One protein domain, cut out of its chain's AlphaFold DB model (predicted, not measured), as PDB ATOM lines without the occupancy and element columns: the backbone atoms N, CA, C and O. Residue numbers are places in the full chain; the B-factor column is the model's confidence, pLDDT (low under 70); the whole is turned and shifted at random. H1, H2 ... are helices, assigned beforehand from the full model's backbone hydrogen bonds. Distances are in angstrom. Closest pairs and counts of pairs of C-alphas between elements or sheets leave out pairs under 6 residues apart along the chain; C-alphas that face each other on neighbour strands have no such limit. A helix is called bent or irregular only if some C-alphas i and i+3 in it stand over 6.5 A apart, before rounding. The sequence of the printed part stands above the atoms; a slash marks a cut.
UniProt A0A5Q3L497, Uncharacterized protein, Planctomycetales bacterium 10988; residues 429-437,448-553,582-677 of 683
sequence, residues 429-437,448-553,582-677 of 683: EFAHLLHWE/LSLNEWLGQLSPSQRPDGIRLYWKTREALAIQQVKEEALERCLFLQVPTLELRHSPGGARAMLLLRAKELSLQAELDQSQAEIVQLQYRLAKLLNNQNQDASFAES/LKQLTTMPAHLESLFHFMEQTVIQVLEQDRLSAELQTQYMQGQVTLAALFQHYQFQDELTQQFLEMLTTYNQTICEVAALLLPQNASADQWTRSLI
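What this domain is: This is residues 429 to 437, 448 to 553 and 582 to 677 of the 683 residues of an uncharacterized protein of Planctomycetales bacterium 10988 (UniProt A0A5Q3L497). Picture four long helices side by side in a flat row, H5, H3, H8 and H7, each running opposite ways to the next. Three short helices pack on one face of this row, H2 and H9 at one end and H1 partway along H3; H4 lies at the other end, where the chain folds back from H3 into H5, and H6 lies beyond H5 at the edge. The printed part has 211 residues with nine named helices, H1 to H9 in chain order, and no named strand; the class is all helix. It is loose, with a radius of gyration of the C-alphas of 21.8 A, and flat, spanning 69 by 47 by 21 A.

Where its parts are: Find C-alpha 505 at (-10.046, 20.847, 18.805); from there H5, residues 505 to 545, runs 60.2 A to C-alpha 545 at (-18.011, 14.951, -40.597). Look next for H3, residues 459 to 491, 48.3 A, with a kink of 26 degrees near residue 466; H8, residues 627 to 662, 52.4 A; and H7, residues 582 to 621, 58.9 A. The short ones are H1, residues 429 to 435; H2, 450 to 456; H4, 493 to 501; H6, 548 to 551; and H9, 669 to 676, ending at C-alpha 676 at (-37.213, 16.811, -24.454). H3 is irregular, with C-alphas 460 and 463 7.3 A apart, as is H4, with 498 and 501 7.3 A apart; H7 is only just so, with 586 and 589 6.8 A apart.

How they stand to each other: Start at H5, which touches H3 at a shallow tilt of 19 degrees, opposite ways; their closest C-alphas, Thr 472 and Leu 533, are 5.8 A apart. H3 touches H8 at 13 degrees, opposite ways, closest at Arg 467 and Gln 653, 5.9 A. H8 and H7 form a helical hairpin, closest at Val 606 and Gln 637, 5.7 A, while H5 and H7 are apart. H4 and H5 form another, closest at Arg 500 and Ala 506, 5.1 A. H1 touches H3 about perpendicular, at 86 degrees, closest at His 435 and Ala 477, 5.6 A. H2 touches H9, closest at Leu 454 and Ala 669, 5.1 A. H6 is close to H5 but not clearly touching, 7.0 A from Asn 542 to Phe 550 by C-alphas. Every O i to N i+4 pair is within hydrogen-bond range in H1, H2, H8 and H9; H3 has 27 of 29, H4 4 of 5, H5 36 of 37 and H7 33 of 36, and H6 is too short for such a pair.

The domain as a whole: The C-alphas farthest apart, His 501 and Asn 666, are 69.7 A apart. Residues 438 to 447 and 554 to 581 are not printed; the gaps are 12.1 A from C-alpha 437 to 448 and 45.5 A from C-alpha 553 to 582. Of the links printed whole, H8 to H9 is short and the others are tight. Mean pLDDT of the printed part is 94.3, and no printed residue is under 70.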
ATOM      1  N   GLU A 429     -36.721  24.453  -9.630       96.31
ATOM      2  CA  GLU A 429     -35.732  25.446  -9.203       96.31
ATOM      3  C   GLU A 429     -34.460  24.785  -8.650       96.31
ATOM      4  O   GLU A 429     -33.354  25.240  -8.940       96.31
ATOM      5  N   PHE A 430     -34.580  23.663  -7.935       97.06
ATOM      6  CA  PHE A 430     -33.425  22.899  -7.471       97.06
ATOM      7  C   PHE A 430     -32.588  22.355  -8.639       97.06
ATOM      8  O   PHE A 430     -31.367  22.515  -8.651       97.06
ATOM      9  N   ALA A 431     -33.227  21.792  -9.671       96.62
ATOM     10  CA  ALA A 431     -32.529  21.371 -10.884       96.62
ATOM     11  C   ALA A 431     -31.821  22.541 -11.585       96.62
ATOM     12  O   ALA A 431     -30.683  22.373 -12.029       96.62
ATOM     13  N   HIS A 432     -32.451  23.719 -11.656       94.56
ATOM     14  CA  HIS A 432     -31.839  24.921 -12.227       94.56
ATOM     15  C   HIS A 432     -30.617  25.391 -11.428       94.56
ATOM     16  O   HIS A 432     -29.584  25.676 -12.036       94.56
ATOM     17  N   LEU A 433     -30.692  25.426 -10.093       95.12
ATOM     18  CA  LEU A 433     -29.570  25.824  -9.232       95.12
ATOM     19  C   LEU A 433     -28.352  24.907  -9.403       95.12
ATOM     20  O   LEU A 433     -27.227  25.395  -9.511       95.12
ATOM     21  N   LEU A 434     -28.574  23.592  -9.485       95.44
ATOM     22  CA  LEU A 434     -27.497  22.608  -9.655       95.44
ATOM     23  C   LEU A 434     -26.872  22.605 -11.058       95.44
ATOM     24  O   LEU A 434     -25.777  22.080 -11.236       95.44
ATOM     25  N   HIS A 435     -27.566  23.152 -12.057       93.94
ATOM     26  CA  HIS A 435     -27.103  23.209 -13.448       93.94
ATOM     27  C   HIS A 435     -26.682  24.615 -13.886       93.94
ATOM     28  O   HIS A 435     -26.344  24.813 -15.059       93.94
ATOM     29  N   TRP A 436     -26.699  25.586 -12.971       86.81
ATOM     30  CA  TRP A 436     -26.260  26.945 -13.243       86.81
ATOM     31  C   TRP A 436     -24.773  26.959 -13.609       86.81
ATOM     32  O   TRP A 436     -23.923  26.539 -12.831       86.81
ATOM     33  N   GLU A 437     -24.434  27.494 -14.783       77.81
ATOM     34  CA  GLU A 437     -23.043  27.598 -15.225       77.81
ATOM     35  C   GLU A 437     -22.295  28.661 -14.406       77.81
ATOM     36  O   GLU A 437     -22.199  29.835 -14.783       77.81
ATOM     37  N   LEU A 448     -22.554  24.394 -25.679       95.25
ATOM     38  CA  LEU A 448     -23.350  23.768 -26.727       95.25
ATOM     39  C   LEU A 448     -24.746  23.442 -26.207       95.25
ATOM     40  O   LEU A 448     -24.912  22.600 -25.321       95.25
ATOM     41  N   SER A 449     -25.766  24.070 -26.788       96.50
ATOM     42  CA  SER A 449     -27.153  23.754 -26.447       96.50
ATOM     43  C   SER A 449     -27.574  22.389 -27.004       96.50
ATOM     44  O   SER A 449     -27.030  21.894 -27.995       96.50
ATOM     45  N   LEU A 450     -28.610  21.788 -26.412       97.00
ATOM     46  CA  LEU A 450     -29.161  20.514 -26.875       97.00
ATOM     47  C   LEU A 450     -29.633  20.589 -28.335       97.00
ATOM     48  O   LEU A 450     -29.418  19.652 -29.100       97.00
ATOM     49  N   ASN A 451     -30.238  21.706 -28.746       97.25
ATOM     50  CA  ASN A 451     -30.704  21.885 -30.121       97.25
ATOM     51  C   ASN A 451     -29.541  21.946 -31.121       97.25
ATOM     52  O   ASN A 451     -29.591  21.296 -32.165       97.25
ATOM     53  N   GLU A 452     -28.479  22.690 -30.799       96.94
ATOM     54  CA  GLU A 452     -27.271  22.753 -31.632       96.94
ATOM     55  C   GLU A 452     -26.588  21.388 -31.716       96.94
ATOM     56  O   GLU A 452     -26.214  20.959 -32.806       96.94
ATOM     57  N   TRP A 453     -26.493  20.674 -30.591       96.88
ATOM     58  CA  TRP A 453     -25.977  19.308 -30.534       96.88
ATOM     59  C   TRP A 453     -26.766  18.360 -31.443       96.88
ATOM     60  O   TRP A 453     -26.197  17.695 -32.308       96.88
ATOM     61  N   LEU A 454     -28.094  18.339 -31.312       97.06
ATOM     62  CA  LEU A 454     -28.973  17.496 -32.125       97.06
ATOM     63  C   LEU A 454     -28.969  17.869 -33.610       97.06
ATOM     64  O   LEU A 454     -29.213  17.002 -34.454       97.06
ATOM     65  N   GLY A 455     -28.698  19.137 -33.925       96.62
ATOM     66  CA  GLY A 455     -28.522  19.632 -35.289       96.62
ATOM     67  C   GLY A 455     -27.270  19.086 -35.976       96.62
ATOM     68  O   GLY A 455     -27.249  18.999 -37.202       96.62
ATOM     69  N   GLN A 456     -26.262  18.675 -35.203       95.94
ATOM     70  CA  GLN A 456     -25.007  18.113 -35.714       95.94
ATOM     71  C   GLN A 456     -25.017  16.578 -35.815       95.94
ATOM     72  O   GLN A 456     -24.107  15.993 -36.402       95.94
ATOM     73  N   LEU A 457     -26.033  15.908 -35.260       95.88
ATOM     74  CA  LEU A 457     -26.144  14.447 -35.267       95.88
ATOM     75  C   LEU A 457     -27.046  13.935 -36.390       95.88
ATOM     76  O   LEU A 457     -28.100  14.508 -36.687       95.88
ATOM     77  N   SER A 458     -26.699  12.769 -36.952       95.06
ATOM     78  CA  SER A 458     -27.634  12.045 -37.814       95.06
ATOM     79  C   SER A 458     -28.836  11.560 -36.997       95.06
ATOM     80  O   SER A 458     -28.684  11.236 -35.815       95.06
ATOM     81  N   PRO A 459     -30.031  11.422 -37.596       95.31
ATOM     82  CA  PRO A 459     -31.215  11.083 -36.814       95.31
ATOM     83  C   PRO A 459     -31.123   9.749 -36.057       95.31
ATOM     84  O   PRO A 459     -31.617   9.646 -34.940       95.31
ATOM     85  N   SER A 460     -30.409   8.763 -36.608       94.06
ATOM     86  CA  SER A 460     -30.138   7.471 -35.960       94.06
ATOM     87  C   SER A 460     -29.251   7.555 -34.712       94.06
ATOM     88  O   SER A 460     -29.301   6.657 -33.880       94.06
ATOM     89  N   GLN A 461     -28.438   8.604 -34.574       95.25
ATOM     90  CA  GLN A 461     -27.513   8.779 -33.451       95.25
ATOM     91  C   GLN A 461     -28.101   9.608 -32.315       95.25
ATOM     92  O   GLN A 461     -27.532   9.628 -31.225       95.25
ATOM     93  N   ARG A 462     -29.215  10.310 -32.550       95.88
ATOM     94  CA  ARG A 462     -29.783  11.232 -31.562       95.88
ATOM     95  C   ARG A 462     -30.073  10.573 -30.213       95.88
ATOM     96  O   ARG A 462     -29.669  11.175 -29.228       95.88
ATOM     97  N   PRO A 463     -30.652   9.358 -30.113       95.12
ATOM     98  CA  PRO A 463     -30.895   8.745 -28.805       95.12
ATOM     99  C   PRO A 463     -29.613   8.543 -27.980       95.12
ATOM    100  O   PRO A 463     -29.555   8.921 -26.811       95.12
ATOM    101  N   ASP A 464     -28.551   8.015 -28.598       95.12
ATOM    102  CA  ASP A 464     -27.251   7.841 -27.935       95.12
ATOM    103  C   ASP A 464     -26.586   9.184 -27.618       95.12
ATOM    104  O   ASP A 464     -26.004   9.362 -26.546       95.12
ATOM    105  N   GLY A 465     -26.704  10.146 -28.535       96.50
ATOM    106  CA  GLY A 465     -26.204  11.502 -28.353       96.50
ATOM    107  C   GLY A 465     -26.881  12.234 -27.198       96.50
ATOM    108  O   GLY A 465     -26.196  12.929 -26.456       96.50
ATOM    109  N   ILE A 466     -28.192  12.065 -27.011       97.00
ATOM    110  CA  ILE A 466     -28.958  12.660 -25.905       97.00
ATOM    111  C   ILE A 466     -28.548  12.029 -24.575       97.00
ATOM    112  O   ILE A 466     -28.267  12.750 -23.620       97.00
ATOM    113  N   ARG A 467     -28.433  10.692 -24.513       96.81
ATOM    114  CA  ARG A 467     -27.938   9.995 -23.312       96.81
ATOM    115  C   ARG A 467     -26.569  10.514 -22.880       96.81
ATOM    116  O   ARG A 467     -26.366  10.809 -21.704       96.81
ATOM    117  N   LEU A 468     -25.646  10.652 -23.832       97.44
ATOM    118  CA  LEU A 468     -24.299  11.149 -23.563       97.44
ATOM    119  C   LEU A 468     -24.288  12.635 -23.172       97.44
ATOM    120  O   LEU A 468     -23.552  13.016 -22.263       97.44
ATOM    121  N   TYR A 469     -25.115  13.457 -23.821       97.75
ATOM    122  CA  TYR A 469     -25.291  14.870 -23.487       97.75
ATOM    123  C   TYR A 469     -25.736  15.030 -22.029       97.75
ATOM    124  O   TYR A 469     -25.071  15.724 -21.256       97.75
ATOM    125  N   TRP A 470     -26.791  14.319 -21.615       97.38
ATOM    126  CA  TRP A 470     -27.287  14.391 -20.240       97.38
ATOM    127  C   TRP A 470     -26.314  13.814 -19.221       97.38
ATOM    128  O   TRP A 470     -26.115  14.428 -18.181       97.38
ATOM    129  N   LYS A 471     -25.615  12.715 -19.541       97.56
ATOM    130  CA  LYS A 471     -24.580  12.184 -18.640       97.56
ATOM    131  C   LYS A 471     -23.428  13.171 -18.426       97.56
ATOM    132  O   LYS A 471     -22.852  13.232 -17.345       97.56
ATOM    133  N   THR A 472     -23.100  13.957 -19.450       97.00
ATOM    134  CA  THR A 472     -22.084  15.013 -19.347       97.00
ATOM    135  C   THR A 472     -22.579  16.185 -18.496       97.00
ATOM    136  O   THR A 472     -21.821  16.678 -17.666       97.00
ATOM    137  N   ARG A 473     -23.853  16.592 -18.630       96.88
ATOM    138  CA  ARG A 473     -24.472  17.596 -17.739       96.88
ATOM    139  C   ARG A 473     -24.492  17.143 -16.282       96.88
ATOM    140  O   ARG A 473     -24.113  17.917 -15.414       96.88
ATOM    141  N   GLU A 474     -24.868  15.892 -16.032       97.38
ATOM    142  CA  GLU A 474     -24.860  15.290 -14.696       97.38
ATOM    143  C   GLU A 474     -23.467  15.366 -14.060       97.38
ATOM    144  O   GLU A 474     -23.328  15.810 -12.925       97.38
ATOM    145  N   ALA A 475     -22.420  14.987 -14.801       96.94
ATOM    146  CA  ALA A 475     -21.048  15.017 -14.299       96.94
ATOM    147  C   ALA A 475     -20.580  16.440 -13.946       96.94
ATOM    148  O   ALA A 475     -19.939  16.626 -12.911       96.94
ATOM    149  N   LEU A 476     -20.939  17.438 -14.765       95.94
ATOM    150  CA  LEU A 476     -20.672  18.854 -14.485       95.94
ATOM    151  C   LEU A 476     -21.384  19.321 -13.204       95.94
ATOM    152  O   LEU A 476     -20.755  19.933 -12.345       95.94
ATOM    153  N   ALA A 477     -22.663  18.972 -13.033       96.38
ATOM    154  CA  ALA A 477     -23.420  19.299 -11.823       96.38
ATOM    155  C   ALA A 477     -22.836  18.613 -10.571       96.38
ATOM    156  O   ALA A 477     -22.687  19.241  -9.526       96.38
ATOM    157  N   ILE A 478     -22.420  17.343 -10.673       96.69
ATOM    158  CA  ILE A 478     -21.746  16.624  -9.576       96.69
ATOM    159  C   ILE A 478     -20.427  17.309  -9.196       96.69
ATOM    160  O   ILE A 478     -20.113  17.400  -8.006       96.69
ATOM    161  N   GLN A 479     -19.649  17.790 -10.171       95.69
ATOM    162  CA  GLN A 479     -18.443  18.562  -9.872       95.69
ATOM    163  C   GLN A 479     -18.783  19.841  -9.104       95.69
ATOM    164  O   GLN A 479     -18.143  20.099  -8.088       95.69
ATOM    165  N   GLN A 480     -19.803  20.594  -9.522       95.06
ATOM    166  CA  GLN A 480     -20.219  21.806  -8.812       95.06
ATOM    167  C   GLN A 480     -20.602  21.513  -7.353       95.06
ATOM    168  O   GLN A 480     -20.135  22.201  -6.449       95.06
ATOM    169  N   VAL A 481     -21.371  20.450  -7.096       95.94
ATOM    170  CA  VAL A 481     -21.732  20.031  -5.726       95.94
ATOM    171  C   VAL A 481     -20.483  19.742  -4.883       95.94
ATOM    172  O   VAL A 481     -20.420  20.105  -3.708       95.94
ATOM    173  N   LYS A 482     -19.455  19.124  -5.475       96.12
ATOM    174  CA  LYS A 482     -18.171  18.873  -4.798       96.12
ATOM    175  C   LYS A 482     -17.374  20.155  -4.549       96.12
ATOM    176  O   LYS A 482     -16.711  20.250  -3.516       96.12
ATOM    177  N   GLU A 483     -17.420  21.125  -5.462       95.62
ATOM    178  CA  GLU A 483     -16.779  22.436  -5.284       95.62
ATOM    179  C   GLU A 483     -17.431  23.180  -4.113       95.62
ATOM    180  O   GLU A 483     -16.734  23.635  -3.211       95.62
ATOM    181  N   GLU A 484     -18.762  23.178  -4.044       94.69
ATOM    182  CA  GLU A 484     -19.525  23.749  -2.929       94.69
ATOM    183  C   GLU A 484     -19.239  23.024  -1.601       94.69
ATOM    184  O   GLU A 484     -19.093  23.660  -0.554       94.69
ATOM    185  N   ALA A 485     -19.097  21.695  -1.614       96.12
ATOM    186  CA  ALA A 485     -18.698  20.930  -0.432       96.12
ATOM    187  C   ALA A 485     -17.282  21.292   0.052       96.12
ATOM    188  O   ALA A 485     -17.038  21.372   1.263       96.12
ATOM    189  N   LEU A 486     -16.349  21.537  -0.875       96.56
ATOM    190  CA  LEU A 486     -15.007  22.010  -0.548       96.56
ATOM    191  C   LEU A 486     -15.054  23.435   0.018       96.56
ATOM    192  O   LEU A 486     -14.441  23.678   1.056       96.56
ATOM    193  N   GLU A 487     -15.825  24.343  -0.585       95.69
ATOM    194  CA  GLU A 487     -16.053  25.703  -0.072       95.69
ATOM    195  C   GLU A 487     -16.591  25.678   1.369       95.69
ATOM    196  O   GLU A 487     -16.058  26.379   2.234       95.69
ATOM    197  N   ARG A 488     -17.573  24.810   1.668       95.25
ATOM    198  CA  ARG A 488     -18.077  24.604   3.040       95.25
ATOM    199  C   ARG A 488     -16.976  24.149   4.000       95.25
ATOM    200  O   ARG A 488     -16.904  24.644   5.122       95.25
ATOM    201  N   CYS A 489     -16.091  23.244   3.579       96.31
ATOM    202  CA  CYS A 489     -14.961  22.819   4.412       96.31
ATOM    203  C   CYS A 489     -13.966  23.963   4.648       96.31
ATOM    204  O   CYS A 489     -13.564  24.202   5.785       96.31
ATOM    205  N   LEU A 490     -13.607  24.713   3.605       96.00
ATOM    206  CA  LEU A 490     -12.707  25.861   3.725       96.00
ATOM    207  C   LEU A 490     -13.282  26.930   4.665       96.00
ATOM    208  O   LEU A 490     -12.562  27.468   5.505       96.00
ATOM    209  N   PHE A 491     -14.593  27.172   4.606       95.38
ATOM    210  CA  PHE A 491     -15.284  28.089   5.512       95.38
ATOM    211  C   PHE A 491     -15.160  27.682   6.993       95.38
ATOM    212  O   PHE A 491     -15.073  28.537   7.876       95.38
ATOM    213  N   LEU A 492     -15.080  26.380   7.284       96.69
ATOM    214  CA  LEU A 492     -14.911  25.864   8.645       96.69
ATOM    215  C   LEU A 492     -13.471  25.958   9.172       96.69
ATOM    216  O   LEU A 492     -13.266  25.717  10.364       96.69
ATOM    217  N   GLN A 493     -12.478  26.338   8.360       97.00
ATOM    218  CA  GLN A 493     -11.084  26.441   8.812       97.00
ATOM    219  C   GLN A 493     -10.914  27.441   9.957       97.00
ATOM    220  O   GLN A 493     -10.300  27.101  10.969       97.00
ATOM    221  N   VAL A 494     -11.487  28.643   9.841       96.44
ATOM    222  CA  VAL A 494     -11.345  29.685  10.873       96.44
ATOM    223  C   VAL A 494     -12.034  29.279  12.185       96.44
ATOM    224  O   VAL A 494     -11.334  29.230  13.199       96.44
ATOM    225  N   PRO A 495     -13.325  28.877  12.204       96.56
ATOM    226  CA  PRO A 495     -13.966  28.416  13.439       96.56
ATOM    227  C   PRO A 495     -13.251  27.218  14.085       96.56
ATOM    228  O   PRO A 495     -13.073  27.170  15.300       96.56
ATOM    229  N   THR A 496     -12.778  26.258  13.284       96.94
ATOM    230  CA  THR A 496     -12.051  25.086  13.808       96.94
ATOM    231  C   THR A 496     -10.716  25.490  14.433       96.94
ATOM    232  O   THR A 496     -10.333  24.975  15.486       96.94
ATOM    233  N   LEU A 497     -10.020  26.455  13.826       96.94
ATOM    234  CA  LEU A 497      -8.762  26.987  14.338       96.94
ATOM    235  C   LEU A 497      -8.946  27.762  15.653       96.94
ATOM    236  O   LEU A 497      -8.047  27.733  16.500       96.94
ATOM    237  N   GLU A 498     -10.074  28.446  15.836       96.19
ATOM    238  CA  GLU A 498     -10.441  29.117  17.092       96.19
ATOM    239  C   GLU A 498     -10.745  28.099  18.200       96.19
ATOM    240  O   GLU A 498     -10.290  28.253  19.335       96.19
ATOM    241  N   LEU A 499     -11.411  26.997  17.848       94.38
ATOM    242  CA  LEU A 499     -11.723  25.891  18.755       94.38
ATOM    243  C   LEU A 499     -10.536  24.950  19.024       94.38
ATOM    244  O   LEU A 499     -10.676  24.013  19.808       94.38
ATOM    245  N   ARG A 500      -9.347  25.184  18.444       95.44
ATOM    246  CA  ARG A 500      -8.190  24.267  18.551       95.44
ATOM    247  C   ARG A 500      -7.736  23.981  19.986       95.44
ATOM    248  O   ARG A 500      -7.137  22.942  20.244       95.44
ATOM    249  N   HIS A 501      -7.967  24.930  20.894       94.31
ATOM    250  CA  HIS A 501      -7.595  24.824  22.306       94.31
ATOM    251  C   HIS A 501      -8.685  24.161  23.160       94.31
ATOM    252  O   HIS A 501      -8.420  23.805  24.308       94.31
ATOM    253  N   SER A 502      -9.886  23.972  22.612       93.38
ATOM    254  CA  SER A 502     -10.971  23.238  23.259       93.38
ATOM    255  C   SER A 502     -10.692  21.728  23.241       93.38
ATOM    256  O   SER A 502      -9.968  21.241  22.363       93.38
ATOM    257  N   PRO A 503     -11.268  20.946  24.173       89.75
ATOM    258  CA  PRO A 503     -11.189  19.488  24.128       89.75
ATOM    259  C   PRO A 503     -11.633  18.950  22.758       89.75
ATOM    260  O   PRO A 503     -12.719  19.266  22.285       89.75
ATOM    261  N   GLY A 504     -10.773  18.168  22.099       89.50
ATOM    262  CA  GLY A 504     -11.026  17.638  20.752       89.50
ATOM    263  C   GLY A 504     -10.703  18.588  19.587       89.50
ATOM    264  O   GLY A 504     -10.712  18.142  18.441       89.50
ATOM    265  N   GLY A 505     -10.341  19.850  19.842       93.38
ATOM    266  CA  GLY A 505     -10.046  20.847  18.805       93.38
ATOM    267  C   GLY A 505      -8.874  20.475  17.890       93.38
ATOM    268  O   GLY A 505      -8.967  20.607  16.672       93.38
ATOM    269  N   ALA A 506      -7.790  19.926  18.449       93.44
ATOM    270  CA  ALA A 506      -6.651  19.444  17.657       93.44
ATOM    271  C   ALA A 506      -7.051  18.326  16.677       93.44
ATOM    272  O   ALA A 506      -6.631  18.328  15.522       93.44
ATOM    273  N   ARG A 507      -7.917  17.405  17.113       94.62
ATOM    274  CA  ARG A 507      -8.463  16.368  16.236       94.62
ATOM    275  C   ARG A 507      -9.392  16.968  15.181       94.62
ATOM    276  O   ARG A 507      -9.315  16.563  14.029       94.62
ATOM    277  N   ALA A 508     -10.239  17.931  15.544       96.12
ATOM    278  CA  ALA A 508     -11.121  18.594  14.584       96.12
ATOM    279  C   ALA A 508     -10.328  19.217  13.419       96.12
ATOM    280  O   ALA A 508     -10.744  19.087  12.273       96.12
ATOM    281  N   MET A 509      -9.141  19.782  13.677       97.69
ATOM    282  CA  MET A 509      -8.239  20.258  12.617       97.69
ATOM    283  C   MET A 509      -7.757  19.132  11.686       97.69
ATOM    284  O   MET A 509      -7.734  19.316  10.470       97.69
ATOM    285  N   LEU A 510      -7.392  17.965  12.231       97.38
ATOM    286  CA  LEU A 510      -6.968  16.807  11.430       97.38
ATOM    287  C   LEU A 510      -8.123  16.230  10.604       97.38
ATOM    288  O   LEU A 510      -7.950  15.961   9.418       97.38
ATOM    289  N   LEU A 511      -9.311  16.108  11.199       97.06
ATOM    290  CA  LEU A 511     -10.517  15.660  10.505       97.06
ATOM    291  C   LEU A 511     -10.912  16.626   9.381       97.06
ATOM    292  O   LEU A 511     -11.221  16.182   8.276       97.06
ATOM    293  N   LEU A 512     -10.871  17.938   9.643       97.88
ATOM    294  CA  LEU A 512     -11.114  18.969   8.635       97.88
ATOM    295  C   LEU A 512     -10.140  18.825   7.465       97.88
ATOM    296  O   LEU A 512     -10.566  18.780   6.314       97.88
ATOM    297  N   ARG A 513      -8.845  18.677   7.765       97.81
ATOM    298  CA  ARG A 513      -7.810  18.499   6.745       97.81
ATOM    299  C   ARG A 513      -8.012  17.221   5.932       97.81
ATOM    300  O   ARG A 513      -7.870  17.251   4.713       97.81
ATOM    301  N   ALA A 514      -8.363  16.115   6.584       97.69
ATOM    302  CA  ALA A 514      -8.652  14.857   5.904       97.69
ATOM    303  C   ALA A 514      -9.853  14.988   4.956       97.69
ATOM    304  O   ALA A 514      -9.797  14.515   3.821       97.69
ATOM    305  N   LYS A 515     -10.912  15.686   5.385       97.69
ATOM    306  CA  LYS A 515     -12.093  15.939   4.552       97.69
ATOM    307  C   LYS A 515     -11.780  16.856   3.366       97.69
ATOM    308  O   LYS A 515     -12.211  16.552   2.257       97.69
ATOM    309  N   GLU A 516     -11.010  17.922   3.580       98.00
ATOM    310  CA  GLU A 516     -10.549  18.836   2.525       98.00
ATOM    311  C   GLU A 516      -9.764  18.083   1.441       98.00
ATOM    312  O   GLU A 516     -10.099  18.168   0.261       98.00
ATOM    313  N   LEU A 517      -8.773  17.276   1.840       97.88
ATOM    314  CA  LEU A 517      -7.956  16.490   0.909       97.88
ATOM    315  C   LEU A 517      -8.772  15.427   0.162       97.88
ATOM    316  O   LEU A 517      -8.596  15.255  -1.043       97.88
ATOM    317  N   SER A 518      -9.712  14.759   0.840       97.38
ATOM    318  CA  SER A 518     -10.643  13.834   0.182       97.38
ATOM    319  C   SER A 518     -11.493  14.537  -0.881       97.38
ATOM    320  O   SER A 518     -11.703  13.972  -1.955       97.38
ATOM    321  N   LEU A 519     -12.017  15.733  -0.593       97.19
ATOM    322  CA  LEU A 519     -12.849  16.494  -1.531       97.19
ATOM    323  C   LEU A 519     -12.034  17.028  -2.713       97.19
ATOM    324  O   LEU A 519     -12.493  16.945  -3.849       97.19
ATOM    325  N   GLN A 520     -10.807  17.494  -2.477       97.50
ATOM    326  CA  GLN A 520      -9.910  17.903  -3.557       97.50
ATOM    327  C   GLN A 520      -9.611  16.731  -4.505       97.50
ATOM    328  O   GLN A 520      -9.766  16.861  -5.715       97.50
ATOM    329  N   ALA A 521      -9.300  15.551  -3.962       96.19
ATOM    330  CA  ALA A 521      -9.077  14.354  -4.771       96.19
ATOM    331  C   ALA A 521     -10.334  13.908  -5.551       96.19
ATOM    332  O   ALA A 521     -10.231  13.377  -6.661       96.19
ATOM    333  N   GLU A 522     -11.530  14.112  -4.981       96.38
ATOM    334  CA  GLU A 522     -12.814  13.887  -5.661       96.38
ATOM    335  C   GLU A 522     -13.066  14.867  -6.811       96.38
ATOM    336  O   GLU A 522     -13.706  14.472  -7.791       96.38
ATOM    337  N   LEU A 523     -12.599  16.111  -6.690       96.12
ATOM    338  CA  LEU A 523     -12.675  17.126  -7.739       96.12
ATOM    339  C   LEU A 523     -11.721  16.817  -8.886       96.12
ATOM    340  O   LEU A 523     -12.150  16.821 -10.037       96.12
ATOM    341  N   ASP A 524     -10.470  16.470  -8.578       94.88
ATOM    342  CA  ASP A 524      -9.480  16.087  -9.591       94.88
ATOM    343  C   ASP A 524      -9.969  14.872 -10.399       94.88
ATOM    344  O   ASP A 524      -9.841  14.819 -11.624       94.88
ATOM    345  N   GLN A 525     -10.616  13.917  -9.719       95.56
ATOM    346  CA  GLN A 525     -11.256  12.775 -10.368       95.56
ATOM    347  C   GLN A 525     -12.413  13.196 -11.287       95.56
ATOM    348  O   GLN A 525     -12.459  12.776 -12.443       95.56
ATOM    349  N   SER A 526     -13.343  14.023 -10.792       95.19
ATOM    350  CA  SER A 526     -14.484  14.497 -11.588       95.19
ATOM    351  C   SER A 526     -14.045  15.279 -12.820       95.19
ATOM    352  O   SER A 526     -14.617  15.092 -13.892       95.19
ATOM    353  N   GLN A 527     -12.988  16.080 -12.702       94.94
ATOM    354  CA  GLN A 527     -12.415  16.792 -13.835       94.94
ATOM    355  C   GLN A 527     -11.954  15.814 -14.927       94.94
ATOM    356  O   GLN A 527     -12.279  15.998 -16.100       94.94
ATOM    357  N   ALA A 528     -11.236  14.747 -14.562       93.25
ATOM    358  CA  ALA A 528     -10.788  13.739 -15.521       93.25
ATOM    359  C   ALA A 528     -11.965  12.990 -16.188       93.25
ATOM    360  O   ALA A 528     -11.932  12.712 -17.391       93.25
ATOM    361  N   GLU A 529     -13.029  12.706 -15.429       94.81
ATOM    362  CA  GLU A 529     -14.272  12.100 -15.931       94.81
ATOM    363  C   GLU A 529     -15.001  13.013 -16.927       94.81
ATOM    364  O   GLU A 529     -15.457  12.548 -17.976       94.81
ATOM    365  N   ILE A 530     -15.067  14.319 -16.656       94.69
ATOM    366  CA  ILE A 530     -15.671  15.296 -17.567       94.69
ATOM    367  C   ILE A 530     -14.896  15.362 -18.877       94.69
ATOM    368  O   ILE A 530     -15.513  15.212 -19.929       94.69
ATOM    369  N   VAL A 531     -13.562  15.473 -18.851       92.56
ATOM    370  CA  VAL A 531     -12.752  15.487 -20.089       92.56
ATOM    371  C   VAL A 531     -13.001  14.219 -20.917       92.56
ATOM    372  O   VAL A 531     -13.106  14.270 -22.145       92.56
ATOM    373  N   GLN A 532     -13.191  13.068 -20.266       93.50
ATOM    374  CA  GLN A 532     -13.557  11.828 -20.954       93.50
ATOM    375  C   GLN A 532     -14.937  11.890 -21.616       93.50
ATOM    376  O   GLN A 532     -15.104  11.422 -22.748       93.50
ATOM    377  N   LEU A 533     -15.934  12.444 -20.932       95.00
ATOM    378  CA  LEU A 533     -17.273  12.628 -21.487       95.00
ATOM    379  C   LEU A 533     -17.259  13.627 -22.654       95.00
ATOM    380  O   LEU A 533     -17.846  13.341 -23.701       95.00
ATOM    381  N   GLN A 534     -16.491  14.713 -22.548       94.31
ATOM    382  CA  GLN A 534     -16.283  15.660 -23.644       94.31
ATOM    383  C   GLN A 534     -15.616  14.992 -24.855       94.31
ATOM    384  O   GLN A 534     -16.059  15.187 -25.987       94.31
ATOM    385  N   TYR A 535     -14.618  14.125 -24.642       93.56
ATOM    386  CA  TYR A 535     -14.030  13.331 -25.725       93.56
ATOM    387  C   TYR A 535     -15.063  12.421 -26.393       93.56
ATOM    388  O   TYR A 535     -15.084  12.297 -27.619       93.56
ATOM    389  N   ARG A 536     -15.942  11.776 -25.617       94.75
ATOM    390  CA  ARG A 536     -17.012  10.942 -26.183       94.75
ATOM    391  C   ARG A 536     -17.969  11.778 -27.039       94.75
ATOM    392  O   ARG A 536     -18.360  11.295 -28.103       94.75
ATOM    393  N   LEU A 537     -18.314  12.998 -26.611       94.62
ATOM    394  CA  LEU A 537     -19.138  13.929 -27.393       94.62
ATOM    395  C   LEU A 537     -18.432  14.300 -28.705       94.62
ATOM    396  O   LEU A 537     -18.978  14.089 -29.788       94.62
ATOM    397  N   ALA A 538     -17.175  14.738 -28.620       92.44
ATOM    398  CA  ALA A 538     -16.341  15.090 -29.768       92.44
ATOM    399  C   ALA A 538     -16.186  13.922 -30.763       92.44
ATOM    400  O   ALA A 538     -16.309  14.092 -31.978       92.44
ATOM    401  N   LYS A 539     -15.979  12.699 -30.257       92.25
ATOM    402  CA  LYS A 539     -15.886  11.481 -31.072       92.25
ATOM    403  C   LYS A 539     -17.179  11.199 -31.832       92.25
ATOM    404  O   LYS A 539     -17.112  10.763 -32.982       92.25
ATOM    405  N   LEU A 540     -18.338  11.408 -31.205       93.19
ATOM    406  CA  LEU A 540     -19.625  11.165 -31.854       93.19
ATOM    407  C   LEU A 540     -19.830  12.108 -33.051       93.19
ATOM    408  O   LEU A 540     -20.257  11.640 -34.103       93.19
ATOM    409  N   LEU A 541     -19.428  13.380 -32.928       91.06
ATOM    410  CA  LEU A 541     -19.460  14.347 -34.035       91.06
ATOM    411  C   LEU A 541     -18.454  14.035 -35.137       91.06
ATOM    412  O   LEU A 541     -18.778  14.120 -36.320       91.06
ATOM    413  N   ASN A 542     -17.231  13.646 -34.773       88.31
ATOM    414  CA  ASN A 542     -16.196  13.372 -35.767       88.31
ATOM    415  C   ASN A 542     -16.570  12.197 -36.690       88.31
ATOM    416  O   ASN A 542     -16.257  12.203 -37.879       88.31
ATOM    417  N   ASN A 543     -17.309  11.213 -36.166       86.25
ATOM    418  CA  ASN A 543     -17.818  10.098 -36.966       86.25
ATOM    419  C   ASN A 543     -18.781  10.541 -38.087       86.25
ATOM    420  O   ASN A 543     -18.981   9.773 -39.026       86.25
ATOM    421  N   GLN A 544     -19.374  11.738 -37.998       78.75
ATOM    422  CA  GLN A 544     -20.246  12.301 -39.035       78.75
ATOM    423  C   GLN A 544     -19.463  13.057 -40.105       78.75
ATOM    424  O   GLN A 544     -19.664  12.830 -41.296       78.75
ATOM    425  N   ASN A 545     -18.563  13.949 -39.687       73.25
ATOM    426  CA  ASN A 545     -18.011  14.951 -40.597       73.25
ATOM    427  C   ASN A 545     -16.786  14.471 -41.390       73.25
ATOM    428  O   ASN A 545     -16.433  15.122 -42.367       73.25
ATOM    429  N   GLN A 546     -16.149  13.350 -41.003       74.94
ATOM    430  CA  GLN A 546     -14.880  12.856 -41.584       74.94
ATOM    431  C   GLN A 546     -13.831  13.967 -41.794       74.94
ATOM    432  O   GLN A 546     -12.969  13.872 -42.668       74.94
ATOM    433  N   ASP A 547     -13.915  15.042 -41.009       76.56
ATOM    434  CA  ASP A 547     -13.103  16.229 -41.203       76.56
ATOM    435  C   ASP A 547     -11.746  15.986 -40.550       76.56
ATOM    436  O   ASP A 547     -11.618  15.926 -39.326       76.56
ATOM    437  N   ALA A 548     -10.722  15.819 -41.385       74.38
ATOM    438  CA  ALA A 548      -9.359  15.586 -40.931       74.38
ATOM    439  C   ALA A 548      -8.841  16.720 -40.025       74.38
ATOM    440  O   ALA A 548      -7.987  16.462 -39.177       74.38
ATOM    441  N   SER A 549      -9.384  17.940 -40.142       75.75
ATOM    442  CA  SER A 549      -8.987  19.079 -39.304       75.75
ATOM    443  C   SER A 549      -9.405  18.929 -37.837       75.75
ATOM    444  O   SER A 549      -8.745  19.468 -36.948       75.75
ATOM    445  N   PHE A 550     -10.440  18.131 -37.547       73.50
ATOM    446  CA  PHE A 550     -10.904  17.901 -36.176       73.50
ATOM    447  C   PHE A 550      -9.879  17.132 -35.330       73.50
ATOM    448  O   PHE A 550      -9.881  17.229 -34.104       73.50
ATOM    449  N   ALA A 551      -8.986  16.374 -35.975       71.06
ATOM    450  CA  ALA A 551      -7.914  15.669 -35.285       71.06
ATOM    451  C   ALA A 551      -6.822  16.617 -34.758       71.06
ATOM    452  O   ALA A 551      -6.174  16.281 -33.774       71.06
ATOM    453  N   GLU A 552      -6.626  17.785 -35.380       74.69
ATOM    454  CA  GLU A 552      -5.557  18.720 -35.002       74.69
ATOM    455  C   GLU A 552      -5.941  19.609 -33.813       74.69
ATOM    456  O   GLU A 552      -5.086  19.939 -32.996       74.69
ATOM    457  N   SER A 553      -7.219  19.986 -33.705       78.56
ATOM    458  CA  SER A 553      -7.753  20.814 -32.615       78.56
ATOM    459  C   SER A 553      -9.135  20.296 -32.193       78.56
ATOM    460  O   SER A 553     -10.146  20.771 -32.725       78.56
ATOM    461  N   LEU A 582     -47.318   0.675 -28.808       85.56
ATOM    462  CA  LEU A 582     -48.419   0.939 -27.878       85.56
ATOM    463  C   LEU A 582     -48.194   0.257 -26.524       85.56
ATOM    464  O   LEU A 582     -48.404   0.873 -25.483       85.56
ATOM    465  N   LYS A 583     -47.706  -0.990 -26.506       88.31
ATOM    466  CA  LYS A 583     -47.398  -1.681 -25.247       88.31
ATOM    467  C   LYS A 583     -46.284  -0.976 -24.464       88.31
ATOM    468  O   LYS A 583     -46.441  -0.782 -23.262       88.31
ATOM    469  N   GLN A 584     -45.192  -0.572 -25.113       87.25
ATOM    470  CA  GLN A 584     -44.112   0.169 -24.440       87.25
ATOM    471  C   GLN A 584     -44.624   1.515 -23.900       87.25
ATOM    472  O   GLN A 584     -44.481   1.797 -22.705       87.25
ATOM    473  N   LEU A 585     -45.344   2.271 -24.735       87.81
ATOM    474  CA  LEU A 585     -45.942   3.561 -24.387       87.81
ATOM    475  C   LEU A 585     -46.988   3.469 -23.269       87.81
ATOM    476  O   LEU A 585     -47.142   4.427 -22.526       87.81
ATOM    477  N   THR A 586     -47.676   2.336 -23.078       88.31
ATOM    478  CA  THR A 586     -48.605   2.192 -21.937       88.31
ATOM    479  C   THR A 586     -47.900   2.102 -20.582       88.31
ATOM    480  O   THR A 586     -48.502   2.431 -19.565       88.31
ATOM    481  N   THR A 587     -46.633   1.672 -20.544       90.62
ATOM    482  CA  THR A 587     -45.884   1.489 -19.284       90.62
ATOM    483  C   THR A 587     -45.027   2.694 -18.897       90.62
ATOM    484  O   THR A 587     -44.801   2.931 -17.711       90.62
ATOM    485  N   MET A 588     -44.574   3.478 -19.877       92.31
ATOM    486  CA  MET A 588     -43.646   4.594 -19.659       92.31
ATOM    487  C   MET A 588     -44.222   5.768 -18.843       92.31
ATOM    488  O   MET A 588     -43.491   6.264 -17.986       92.31
ATOM    489  N   PRO A 589     -45.493   6.199 -19.002       91.06
ATOM    490  CA  PRO A 589     -46.059   7.292 -18.209       91.06
ATOM    491  C   PRO A 589     -46.037   7.009 -16.707       91.06
ATOM    492  O   PRO A 589     -45.552   7.833 -15.942       91.06
ATOM    493  N   ALA A 590     -46.462   5.810 -16.294       92.44
ATOM    494  CA  ALA A 590     -46.428   5.406 -14.889       92.44
ATOM    495  C   ALA A 590     -44.989   5.339 -14.345       92.44
ATOM    496  O   ALA A 590     -44.739   5.661 -13.185       92.44
ATOM    497  N   HIS A 591     -44.026   4.935 -15.182       94.69
ATOM    498  CA  HIS A 591     -42.618   4.933 -14.794       94.69
ATOM    499  C   HIS A 591     -42.067   6.354 -14.604       94.69
ATOM    500  O   HIS A 591     -41.384   6.606 -13.616       94.69
ATOM    501  N   LEU A 592     -42.387   7.282 -15.507       95.19
ATOM    502  CA  LEU A 592     -41.969   8.682 -15.413       95.19
ATOM    503  C   LEU A 592     -42.612   9.407 -14.236       95.19
ATOM    504  O   LEU A 592     -41.908  10.110 -13.521       95.19
ATOM    505  N   GLU A 593     -43.902   9.185 -13.989       95.56
ATOM    506  CA  GLU A 593     -44.596   9.700 -12.805       95.56
ATOM    507  C   GLU A 593     -43.933   9.184 -11.521       95.56
ATOM    508  O   GLU A 593     -43.654   9.957 -10.608       95.56
ATOM    509  N   SER A 594     -43.577   7.895 -11.478       96.44
ATOM    510  CA  SER A 594     -42.841   7.327 -10.348       96.44
ATOM    511  C   SER A 594     -41.454   7.951 -10.174       96.44
ATOM    512  O   SER A 594     -41.076   8.244  -9.043       96.44
ATOM    513  N   LEU A 595     -40.687   8.146 -11.253       96.56
ATOM    514  CA  LEU A 595     -39.373   8.800 -11.194       96.56
ATOM    515  C   LEU A 595     -39.493  10.247 -10.708       96.56
ATOM    516  O   LEU A 595     -38.723  10.658  -9.844       96.56
ATOM    517  N   PHE A 596     -40.470  10.994 -11.225       96.81
ATOM    518  CA  PHE A 596     -40.739  12.366 -10.810       96.81
ATOM    519  C   PHE A 596     -41.100  12.440  -9.325       96.81
ATOM    520  O   PHE A 596     -40.479  13.195  -8.583       96.81
ATOM    521  N   HIS A 597     -41.988  11.561  -8.860       96.81
ATOM    522  CA  HIS A 597     -42.337  11.482  -7.446       96.81
ATOM    523  C   HIS A 597     -41.125  11.169  -6.551       96.81
ATOM    524  O   HIS A 597     -40.958  11.761  -5.486       96.81
ATOM    525  N   PHE A 598     -40.223  10.276  -6.977       97.50
ATOM    526  CA  PHE A 598     -38.985  10.026  -6.229       97.50
ATOM    527  C   PHE A 598     -38.057  11.248  -6.193       97.50
ATOM    528  O   PHE A 598     -37.417  11.488  -5.163       97.50
ATOM    529  N   MET A 599     -37.995  12.031  -7.274       97.56
ATOM    530  CA  MET A 599     -37.262  13.298  -7.288       97.56
ATOM    531  C   MET A 599     -37.858  14.301  -6.296       97.56
ATOM    532  O   MET A 599     -37.094  14.840  -5.501       97.56
ATOM    533  N   GLU A 600     -39.183  14.483  -6.266       97.44
ATOM    534  CA  GLU A 600     -39.866  15.346  -5.283       97.44
ATOM    535  C   GLU A 600     -39.490  14.966  -3.846       97.44
ATOM    536  O   GLU A 600     -39.008  15.800  -3.076       97.44
ATOM    537  N   GLN A 601     -39.619  13.681  -3.500       97.62
ATOM    538  CA  GLN A 601     -39.284  13.194  -2.159       97.62
ATOM    539  C   GLN A 601     -37.806  13.404  -1.810       97.62
ATOM    540  O   GLN A 601     -37.472  13.701  -0.664       97.62
ATOM    541  N   THR A 602     -36.914  13.261  -2.790       97.69
ATOM    542  CA  THR A 602     -35.475  13.457  -2.574       97.69
ATOM    543  C   THR A 602     -35.144  14.932  -2.377       97.69
ATOM    544  O   THR A 602     -34.371  15.250  -1.478       97.69
ATOM    545  N   VAL A 603     -35.761  15.843  -3.136       98.19
ATOM    546  CA  VAL A 603     -35.580  17.292  -2.950       98.19
ATOM    547  C   VAL A 603     -36.035  17.718  -1.559       98.19
ATOM    548  O   VAL A 603     -35.273  18.381  -0.864       98.19
ATOM    549  N   ILE A 604     -37.202  17.262  -1.096       97.44
ATOM    550  CA  ILE A 604     -37.684  17.551   0.266       97.44
ATOM    551  C   ILE A 604     -36.647  17.123   1.318       97.44
ATOM    552  O   ILE A 604     -36.327  17.895   2.225       97.44
ATOM    553  N   GLN A 605     -36.064  15.929   1.171       97.69
ATOM    554  CA  GLN A 605     -35.023  15.441   2.080       97.69
ATOM    555  C   GLN A 605     -33.738  16.273   2.002       97.69
ATOM    556  O   GLN A 605     -33.149  16.569   3.042       97.69
ATOM    557  N   VAL A 606     -33.306  16.691   0.805       98.06
ATOM    558  CA  VAL A 606     -32.148  17.588   0.649       98.06
ATOM    559  C   VAL A 606     -32.399  18.917   1.359       98.06
ATOM    560  O   VAL A 606     -31.535  19.371   2.107       98.06
ATOM    561  N   LEU A 607     -33.575  19.524   1.174       97.44
ATOM    562  CA  LEU A 607     -33.928  20.804   1.794       97.44
ATOM    563  C   LEU A 607     -34.013  20.707   3.323       97.44
ATOM    564  O   LEU A 607     -33.607  21.637   4.024       97.44
ATOM    565  N   GLU A 608     -34.509  19.586   3.853       97.00
ATOM    566  CA  GLU A 608     -34.506  19.324   5.292       97.00
ATOM    567  C   GLU A 608     -33.075  19.179   5.830       97.00
ATOM    568  O   GLU A 608     -32.735  19.787   6.848       97.00
ATOM    569  N   GLN A 609     -32.222  18.416   5.139       96.88
ATOM    570  CA  GLN A 609     -30.825  18.239   5.539       96.88
ATOM    571  C   GLN A 609     -30.006  19.521   5.425       96.88
ATOM    572  O   GLN A 609     -29.146  19.753   6.271       96.88
ATOM    573  N   ASP A 610     -30.286  20.374   4.444       97.00
ATOM    574  CA  ASP A 610     -29.656  21.686   4.305       97.00
ATOM    575  C   ASP A 610     -29.967  22.585   5.513       97.00
ATOM    576  O   ASP A 610     -29.056  23.147   6.127       97.00
ATOM    577  N   ARG A 611     -31.238  22.630   5.941       96.50
ATOM    578  CA  ARG A 611     -31.650  23.352   7.157       96.50
ATOM    579  C   ARG A 611     -30.944  22.818   8.402       96.50
ATOM    580  O   ARG A 611     -30.393  23.592   9.181       96.50
ATOM    581  N   LEU A 612     -30.957  21.496   8.593       96.69
ATOM    582  CA  LEU A 612     -30.304  20.853   9.738       96.69
ATOM    583  C   LEU A 612     -28.793  21.112   9.743       96.69
ATOM    584  O   LEU A 612     -28.209  21.364  10.794       96.69
ATOM    585  N   SER A 613     -28.164  21.097   8.570       95.81
ATOM    586  CA  SER A 613     -26.739  21.369   8.409       95.81
ATOM    587  C   SER A 613     -26.384  22.812   8.774       95.81
ATOM    588  O   SER A 613     -25.387  23.029   9.461       95.81
ATOM    589  N   ALA A 614     -27.215  23.790   8.402       96.00
ATOM    590  CA  ALA A 614     -27.035  25.192   8.787       96.00
ATOM    591  C   ALA A 614     -27.175  25.412  10.309       96.00
ATOM    592  O   ALA A 614     -26.373  26.119  10.936       96.00
ATOM    593  N   GLU A 615     -28.147  24.740  10.935       96.88
ATOM    594  CA  GLU A 615     -28.329  24.745  12.392       96.88
ATOM    595  C   GLU A 615     -27.121  24.129  13.109       96.88
ATOM    596  O   GLU A 615     -26.563  24.739  14.025       96.88
ATOM    597  N   LEU A 616     -26.667  22.955  12.664       96.69
ATOM    598  CA  LEU A 616     -25.503  22.270  13.231       96.69
ATOM    599  C   LEU A 616     -24.206  23.040  13.004       96.69
ATOM    600  O   LEU A 616     -23.342  23.047  13.875       96.69
ATOM    601  N   GLN A 617     -24.063  23.718  11.872       96.50
ATOM    602  CA  GLN A 617     -22.925  24.587  11.604       96.50
ATOM    603  C   GLN A 617     -22.878  25.752  12.599       96.50
ATOM    604  O   GLN A 617     -21.818  26.054  13.152       96.50
ATOM    605  N   THR A 618     -24.026  26.362  12.898       96.12
ATOM    606  CA  THR A 618     -24.129  27.406  13.928       96.12
ATOM    607  C   THR A 618     -23.796  26.852  15.316       96.12
ATOM    608  O   THR A 618     -23.021  27.456  16.058       96.12
ATOM    609  N   GLN A 619     -24.315  25.669  15.661       96.75
ATOM    610  CA  GLN A 619     -23.995  24.984  16.919       96.75
ATOM    611  C   GLN A 619     -22.505  24.610  17.008       96.75
ATOM    612  O   GLN A 619     -21.911  24.691  18.083       96.75
ATOM    613  N   TYR A 620     -21.874  24.243  15.889       96.38
ATOM    614  CA  TYR A 620     -20.452  23.912  15.822       96.38
ATOM    615  C   TYR A 620     -19.594  25.134  16.141       96.38
ATOM    616  O   TYR A 620     -18.708  25.053  16.989       96.38
ATOM    617  N   MET A 621     -19.905  26.291  15.546       94.69
ATOM    618  CA  MET A 621     -19.223  27.556  15.860       94.69
ATOM    619  C   MET A 621     -19.365  27.952  17.334       94.69
ATOM    620  O   MET A 621     -18.495  28.616  17.887       94.69
ATOM    621  N   GLN A 622     -20.448  27.525  17.984       95.19
ATOM    622  CA  GLN A 622     -20.688  27.736  19.412       95.19
ATOM    623  C   GLN A 622     -20.046  26.654  20.302       95.19
ATOM    624  O   GLN A 622     -20.192  26.706  21.522       95.19
ATOM    625  N   GLY A 623     -19.359  25.664  19.719       94.38
ATOM    626  CA  GLY A 623     -18.750  24.540  20.433       94.38
ATOM    627  C   GLY A 623     -19.754  23.542  21.023       94.38
ATOM    628  O   GLY A 623     -19.401  22.796  21.932       94.38
ATOM    629  N   GLN A 624     -21.004  23.539  20.547       95.69
ATOM    630  CA  GLN A 624     -22.086  22.692  21.069       95.69
ATOM    631  C   GLN A 624     -22.161  21.319  20.393       95.69
ATOM    632  O   GLN A 624     -22.629  20.362  21.006       95.69
ATOM    633  N   VAL A 625     -21.700  21.209  19.146       95.94
ATOM    634  CA  VAL A 625     -21.622  19.942  18.403       95.94
ATOM    635  C   VAL A 625     -20.212  19.714  17.883       95.94
ATOM    636  O   VAL A 625     -19.431  20.649  17.726       95.94
ATOM    637  N   THR A 626     -19.868  18.454  17.624       94.94
ATOM    638  CA  THR A 626     -18.554  18.090  17.087       94.94
ATOM    639  C   THR A 626     -18.510  18.267  15.570       94.94
ATOM    640  O   THR A 626     -19.517  18.105  14.880       94.94
ATOM    641  N   LEU A 627     -17.315  18.519  15.028       96.31
ATOM    642  CA  LEU A 627     -17.118  18.607  13.578       96.31
ATOM    643  C   LEU A 627     -17.512  17.305  12.855       96.31
ATOM    644  O   LEU A 627     -18.055  17.339  11.756       96.31
ATOM    645  N   ALA A 628     -17.280  16.150  13.487       93.94
ATOM    646  CA  ALA A 628     -17.652  14.850  12.931       93.94
ATOM    647  C   ALA A 628     -19.171  14.709  12.737       93.94
ATOM    648  O   ALA A 628     -19.607  14.185  11.713       93.94
ATOM    649  N   ALA A 629     -19.970  15.205  13.689       93.62
ATOM    650  CA  ALA A 629     -21.424  15.215  13.561       93.62
ATOM    651  C   ALA A 629     -21.872  16.114  12.400       93.62
ATOM    652  O   ALA A 629     -22.668  15.681  11.571       93.62
ATOM    653  N   LEU A 630     -21.302  17.317  12.278       96.69
ATOM    654  CA  LEU A 630     -21.585  18.221  11.159       96.69
ATOM    655  C   LEU A 630     -21.250  17.579   9.800       96.69
ATOM    656  O   LEU A 630     -22.064  17.598   8.880       96.69
ATOM    657  N   PHE A 631     -20.086  16.937   9.684       96.69
ATOM    658  CA  PHE A 631     -19.681  16.259   8.450       96.69
ATOM    659  C   PHE A 631     -20.535  15.048   8.082       96.69
ATOM    660  O   PHE A 631     -20.663  14.767   6.891       96.69
ATOM    661  N   GLN A 632     -21.140  14.349   9.048       93.62
ATOM    662  CA  GLN A 632     -22.128  13.308   8.737       93.62
ATOM    663  C   GLN A 632     -23.345  13.895   8.012       93.62
ATOM    664  O   GLN A 632     -23.788  13.314   7.025       93.62
ATOM    665  N   HIS A 633     -23.832  15.060   8.444       95.62
ATOM    666  CA  HIS A 633     -24.960  15.729   7.794       95.62
ATOM    667  C   HIS A 633     -24.599  16.288   6.417       95.62
ATOM    668  O   HIS A 633     -25.333  16.036   5.464       95.62
ATOM    669  N   TYR A 634     -23.434  16.929   6.268       96.75
ATOM    670  CA  TYR A 634     -22.963  17.347   4.943       96.75
ATOM    671  C   TYR A 634     -22.810  16.161   3.988       96.75
ATOM    672  O   TYR A 634     -23.257  16.236   2.851       96.75
ATOM    673  N   GLN A 635     -22.222  15.046   4.442       95.12
ATOM    674  CA  GLN A 635     -22.078  13.861   3.596       95.12
ATOM    675  C   GLN A 635     -23.445  13.321   3.157       95.12
ATOM    676  O   GLN A 635     -23.608  12.963   1.995       95.12
ATOM    677  N   PHE A 636     -24.422  13.272   4.064       96.00
ATOM    678  CA  PHE A 636     -25.762  12.795   3.736       96.00
ATOM    679  C   PHE A 636     -26.491  13.735   2.759       96.00
ATOM    680  O   PHE A 636     -27.101  13.269   1.799       96.00
ATOM    681  N   GLN A 637     -26.356  15.055   2.933       96.88
ATOM    682  CA  GLN A 637     -26.862  16.053   1.985       96.88
ATOM    683  C   GLN A 637     -26.223  15.902   0.592       96.88
ATOM    684  O   GLN A 637     -26.935  15.937  -0.415       96.88
ATOM    685  N   ASP A 638     -24.904  15.690   0.523       96.25
ATOM    686  CA  ASP A 638     -24.177  15.483  -0.737       96.25
ATOM    687  C   ASP A 638     -24.635  14.191  -1.440       96.25
ATOM    688  O   ASP A 638     -24.822  14.176  -2.657       96.25
ATOM    689  N   GLU A 639     -24.857  13.109  -0.683       96.19
ATOM    690  CA  GLU A 639     -25.358  11.829  -1.201       96.19
ATOM    691  C   GLU A 639     -26.777  11.952  -1.774       96.19
ATOM    692  O   GLU A 639     -27.022  11.482  -2.887       96.19
ATOM    693  N   LEU A 640     -27.687  12.632  -1.068       97.62
ATOM    694  CA  LEU A 640     -29.046  12.899  -1.555       97.62
ATOM    695  C   LEU A 640     -29.040  13.791  -2.806       97.62
ATOM    696  O   LEU A 640     -29.779  13.536  -3.756       97.62
ATOM    697  N   THR A 641     -28.170  14.804  -2.845       98.00
ATOM    698  CA  THR A 641     -28.020  15.682  -4.017       98.00
ATOM    699  C   THR A 641     -27.511  14.908  -5.237       98.00
ATOM    700  O   THR A 641     -28.042  15.063  -6.337       98.00
ATOM    701  N   GLN A 642     -26.523  14.023  -5.062       97.06
ATOM    702  CA  GLN A 642     -26.049  13.146  -6.141       97.06
ATOM    703  C   GLN A 642     -27.147  12.187  -6.616       97.06
ATOM    704  O   GLN A 642     -27.347  12.041  -7.820       97.06
ATOM    705  N   GLN A 643     -27.899  11.583  -5.690       97.19
ATOM    706  CA  GLN A 643     -29.024  10.710  -6.028       97.19
ATOM    707  C   GLN A 643     -30.088  11.453  -6.848       97.19
ATOM    708  O   GLN A 643     -30.601  10.914  -7.829       97.19
ATOM    709  N   PHE A 644     -30.399  12.699  -6.484       98.25
ATOM    710  CA  PHE A 644     -31.291  13.549  -7.267       98.25
ATOM    711  C   PHE A 644     -30.784  13.747  -8.705       98.25
ATOM    712  O   PHE A 644     -31.551  13.547  -9.645       98.25
ATOM    713  N   LEU A 645     -29.499  14.072  -8.898       98.00
ATOM    714  CA  LEU A 645     -28.900  14.266 -10.228       98.00
ATOM    715  C   LEU A 645     -28.929  12.990 -11.090       98.00
ATOM    716  O   LEU A 645     -29.235  13.054 -12.287       98.00
ATOM    717  N   GLU A 646     -28.668  11.826 -10.489       97.31
ATOM    718  CA  GLU A 646     -28.765  10.523 -11.159       97.31
ATOM    719  C   GLU A 646     -30.209  10.225 -11.606       97.31
ATOM    720  O   GLU A 646     -30.450   9.806 -12.748       97.31
ATOM    721  N   MET A 647     -31.193  10.478 -10.736       98.00
ATOM    722  CA  MET A 647     -32.613  10.300 -11.055       98.00
ATOM    723  C   MET A 647     -33.093  11.287 -12.113       98.00
ATOM    724  O   MET A 647     -33.793  10.876 -13.034       98.00
ATOM    725  N   LEU A 648     -32.679  12.553 -12.039       97.88
ATOM    726  CA  LEU A 648     -33.003  13.582 -13.025       97.88
ATOM    727  C   LEU A 648     -32.458  13.220 -14.408       97.88
ATOM    728  O   LEU A 648     -33.153  13.353 -15.417       97.88
ATOM    729  N   THR A 649     -31.239  12.687 -14.461       97.56
ATOM    730  CA  THR A 649     -30.652  12.182 -15.705       97.56
ATOM    731  C   THR A 649     -31.426  10.978 -16.229       97.56
ATOM    732  O   THR A 649     -31.778  10.947 -17.407       97.56
ATOM    733  N   THR A 650     -31.761  10.020 -15.359       97.25
ATOM    734  CA  THR A 650     -32.572   8.842 -15.716       97.25
ATOM    735  C   THR A 650     -33.947   9.254 -16.246       97.25
ATOM    736  O   THR A 650     -34.380   8.770 -17.287       97.25
ATOM    737  N   TYR A 651     -34.603  10.215 -15.594       97.69
ATOM    738  CA  TYR A 651     -35.879  10.790 -16.011       97.69
ATOM    739  C   TYR A 651     -35.801  11.380 -17.426       97.69
ATOM    740  O   TYR A 651     -36.602  11.029 -18.293       97.69
ATOM    741  N   ASN A 652     -34.776  12.187 -17.708       97.50
ATOM    742  CA  ASN A 652     -34.568  12.790 -19.029       97.50
ATOM    743  C   ASN A 652     -34.180  11.767 -20.112       97.50
ATOM    744  O   ASN A 652     -34.530  11.935 -21.283       97.50
ATOM    745  N   GLN A 653     -33.489  10.687 -19.746       96.19
ATOM    746  CA  GLN A 653     -33.222   9.571 -20.656       96.19
ATOM    747  C   GLN A 653     -34.508   8.806 -20.993       96.19
ATOM    748  O   GLN A 653     -34.741   8.514 -22.164       96.19
ATOM    749  N   THR A 654     -35.389   8.574 -20.020       96.19
ATOM    750  CA  THR A 654     -36.698   7.951 -20.258       96.19
ATOM    751  C   THR A 654     -37.599   8.842 -21.123       96.19
ATOM    752  O   THR A 654     -38.245   8.343 -22.044       96.19
ATOM    753  N   ILE A 655     -37.594  10.168 -20.924       95.56
ATOM    754  CA  ILE A 655     -38.281  11.116 -21.828       95.56
ATOM    755  C   ILE A 655     -37.737  10.986 -23.258       95.56
ATOM    756  O   ILE A 655     -38.509  10.962 -24.216       95.56
ATOM    757  N   CYS A 656     -36.417  10.844 -23.419       95.31
ATOM    758  CA  CYS A 656     -35.800  10.611 -24.726       95.31
ATOM    759  C   CYS A 656     -36.253   9.300 -25.375       95.31
ATOM    760  O   CYS A 656     -36.451   9.267 -26.589       95.31
ATOM    761  N   GLU A 657     -36.412   8.225 -24.606       94.94
ATOM    762  CA  GLU A 657     -36.923   6.954 -25.125       94.94
ATOM    763  C   GLU A 657     -38.363   7.093 -25.614       94.94
ATOM    764  O   GLU A 657     -38.678   6.635 -26.713       94.94
ATOM    765  N   VAL A 658     -39.214   7.804 -24.869       93.50
ATOM    766  CA  VAL A 658     -40.579   8.081 -25.327       93.50
ATOM    767  C   VAL A 658     -40.572   8.963 -26.576       93.50
ATOM    768  O   VAL A 658     -41.251   8.650 -27.554       93.50
ATOM    769  N   ALA A 659     -39.770  10.030 -26.602       93.06
ATOM    770  CA  ALA A 659     -39.642  10.893 -27.776       93.06
ATOM    771  C   ALA A 659     -39.165  10.108 -29.012       93.06
ATOM    772  O   ALA A 659     -39.661  10.347 -30.109       93.06
ATOM    773  N   ALA A 660     -38.271   9.129 -28.839       93.69
ATOM    774  CA  ALA A 660     -37.816   8.251 -29.918       93.69
ATOM    775  C   ALA A 660     -38.913   7.336 -30.477       93.69
ATOM    776  O   ALA A 660     -38.845   6.961 -31.647       93.69
ATOM    777  N   LEU A 661     -39.905   6.975 -29.658       92.44
ATOM    778  CA  LEU A 661     -41.068   6.196 -30.086       92.44
ATOM    779  C   LEU A 661     -42.106   7.063 -30.809       92.44
ATOM    780  O   LEU A 661     -42.717   6.588 -31.762       92.44
ATOM    781  N   LEU A 662     -42.291   8.311 -30.366       90.44
ATOM    782  CA  LEU A 662     -43.333   9.215 -30.869       90.44
ATOM    783  C   LEU A 662     -42.909  10.036 -32.092       90.44
ATOM    784  O   LEU A 662     -43.730  10.346 -32.955       90.44
ATOM    785  N   LEU A 663     -41.642  10.449 -32.160       91.38
ATOM    786  CA  LEU A 663     -41.159  11.311 -33.230       91.38
ATOM    787  C   LEU A 663     -40.787  10.487 -34.467       91.38
ATOM    788  O   LEU A 663     -40.145   9.440 -34.355       91.38
ATOM    789  N   PRO A 664     -41.105  10.975 -35.678       92.00
ATOM    790  CA  PRO A 664     -40.651  10.316 -36.889       92.00
ATOM    791  C   PRO A 664     -39.118  10.350 -36.960       92.00
ATOM    792  O   PRO A 664     -38.476  11.309 -36.522       92.00
ATOM    793  N   GLN A 665     -38.514   9.329 -37.576       91.12
ATOM    794  CA  GLN A 665     -37.051   9.219 -37.674       91.12
ATOM    795  C   GLN A 665     -36.395  10.439 -38.335       91.12
ATOM    796  O   GLN A 665     -35.228  10.701 -38.090       91.12
ATOM    797  N   ASN A 666     -37.112  11.200 -39.163       93.62
ATOM    798  CA  ASN A 666     -36.621  12.407 -39.827       93.62
ATOM    799  C   ASN A 666     -37.012  13.716 -39.116       93.62
ATOM    800  O   ASN A 666     -36.860  14.780 -39.718       93.62
ATOM    801  N   ALA A 667     -37.513  13.661 -37.877       95.31
ATOM    802  CA  ALA A 667     -37.852  14.857 -37.107       95.31
ATOM    803  C   ALA A 667     -36.668  15.840 -37.064       95.31
ATOM    804  O   ALA A 667     -35.505  15.436 -37.112       95.31
ATOM    805  N   SER A 668     -36.922  17.139 -36.997       96.69
ATOM    806  CA  SER A 668     -35.858  18.140 -36.883       96.69
ATOM    807  C   SER A 668     -35.247  18.151 -35.475       96.69
ATOM    808  O   SER A 668     -35.836  17.640 -34.522       96.69
ATOM    809  N   ALA A 669     -34.063  18.752 -35.327       96.12
ATOM    810  CA  ALA A 669     -33.453  18.976 -34.012       96.12
ATOM    811  C   ALA A 669     -34.360  19.806 -33.082       96.12
ATOM    812  O   ALA A 669     -34.470  19.497 -31.898       96.12
ATOM    813  N   ASP A 670     -35.082  20.783 -33.635       96.12
ATOM    814  CA  ASP A 670     -36.047  21.615 -32.907       96.12
ATOM    815  C   ASP A 670     -37.255  20.796 -32.422       96.12
ATOM    816  O   ASP A 670     -37.663  20.929 -31.272       96.12
ATOM    817  N   GLN A 671     -37.781  19.879 -33.247       94.56
ATOM    818  CA  GLN A 671     -38.853  18.966 -32.826       94.56
ATOM    819  C   GLN A 671     -38.408  18.073 -31.666       94.56
ATOM    820  O   GLN A 671     -39.120  17.973 -30.672       94.56
ATOM    821  N   TRP A 672     -37.213  17.480 -31.760       95.00
ATOM    822  CA  TRP A 672     -36.638  16.709 -30.658       95.00
ATOM    823  C   TRP A 672     -36.444  17.562 -29.404       95.00
ATOM    824  O   TRP A 672     -36.862  17.161 -28.325       95.00
ATOM    825  N   THR A 673     -35.860  18.754 -29.538       95.12
ATOM    826  CA  THR A 673     -35.586  19.633 -28.395       95.12
ATOM    827  C   THR A 673     -36.869  20.029 -27.675       95.12
ATOM    828  O   THR A 673     -36.919  19.908 -26.458       95.12
ATOM    829  N   ARG A 674     -37.928  20.420 -28.397       92.56
ATOM    830  CA  ARG A 674     -39.231  20.763 -27.793       92.56
ATOM    831  C   ARG A 674     -39.907  19.581 -27.106       92.56
ATOM    832  O   ARG A 674     -40.662  19.780 -26.161       92.56
ATOM    833  N   SER A 675     -39.670  18.363 -27.588       91.69
ATOM    834  CA  SER A 675     -40.159  17.155 -26.924       91.69
ATOM    835  C   SER A 675     -39.356  16.814 -25.672       91.69
ATOM    836  O   SER A 675     -39.915  16.235 -24.753       91.69
ATOM    837  N   LEU A 676     -38.066  17.140 -25.605       92.56
ATOM    838  CA  LEU A 676     -37.213  16.811 -24.454       92.56
ATOM    839  C   LEU A 676     -37.260  17.886 -23.365       92.56
ATOM    840  O   LEU A 676     -37.257  17.572 -22.182       92.56
ATOM    841  N   ILE A 677     -37.304  19.147 -23.780       88.00
ATOM    842  CA  ILE A 677     -37.360  20.324 -22.926       88.00
ATOM    843  C   ILE A 677     -38.730  20.935 -23.186       88.00
ATOM    844  O   ILE A 677     -38.920  21.641 -24.180       88.00
TER     845      ILE A 677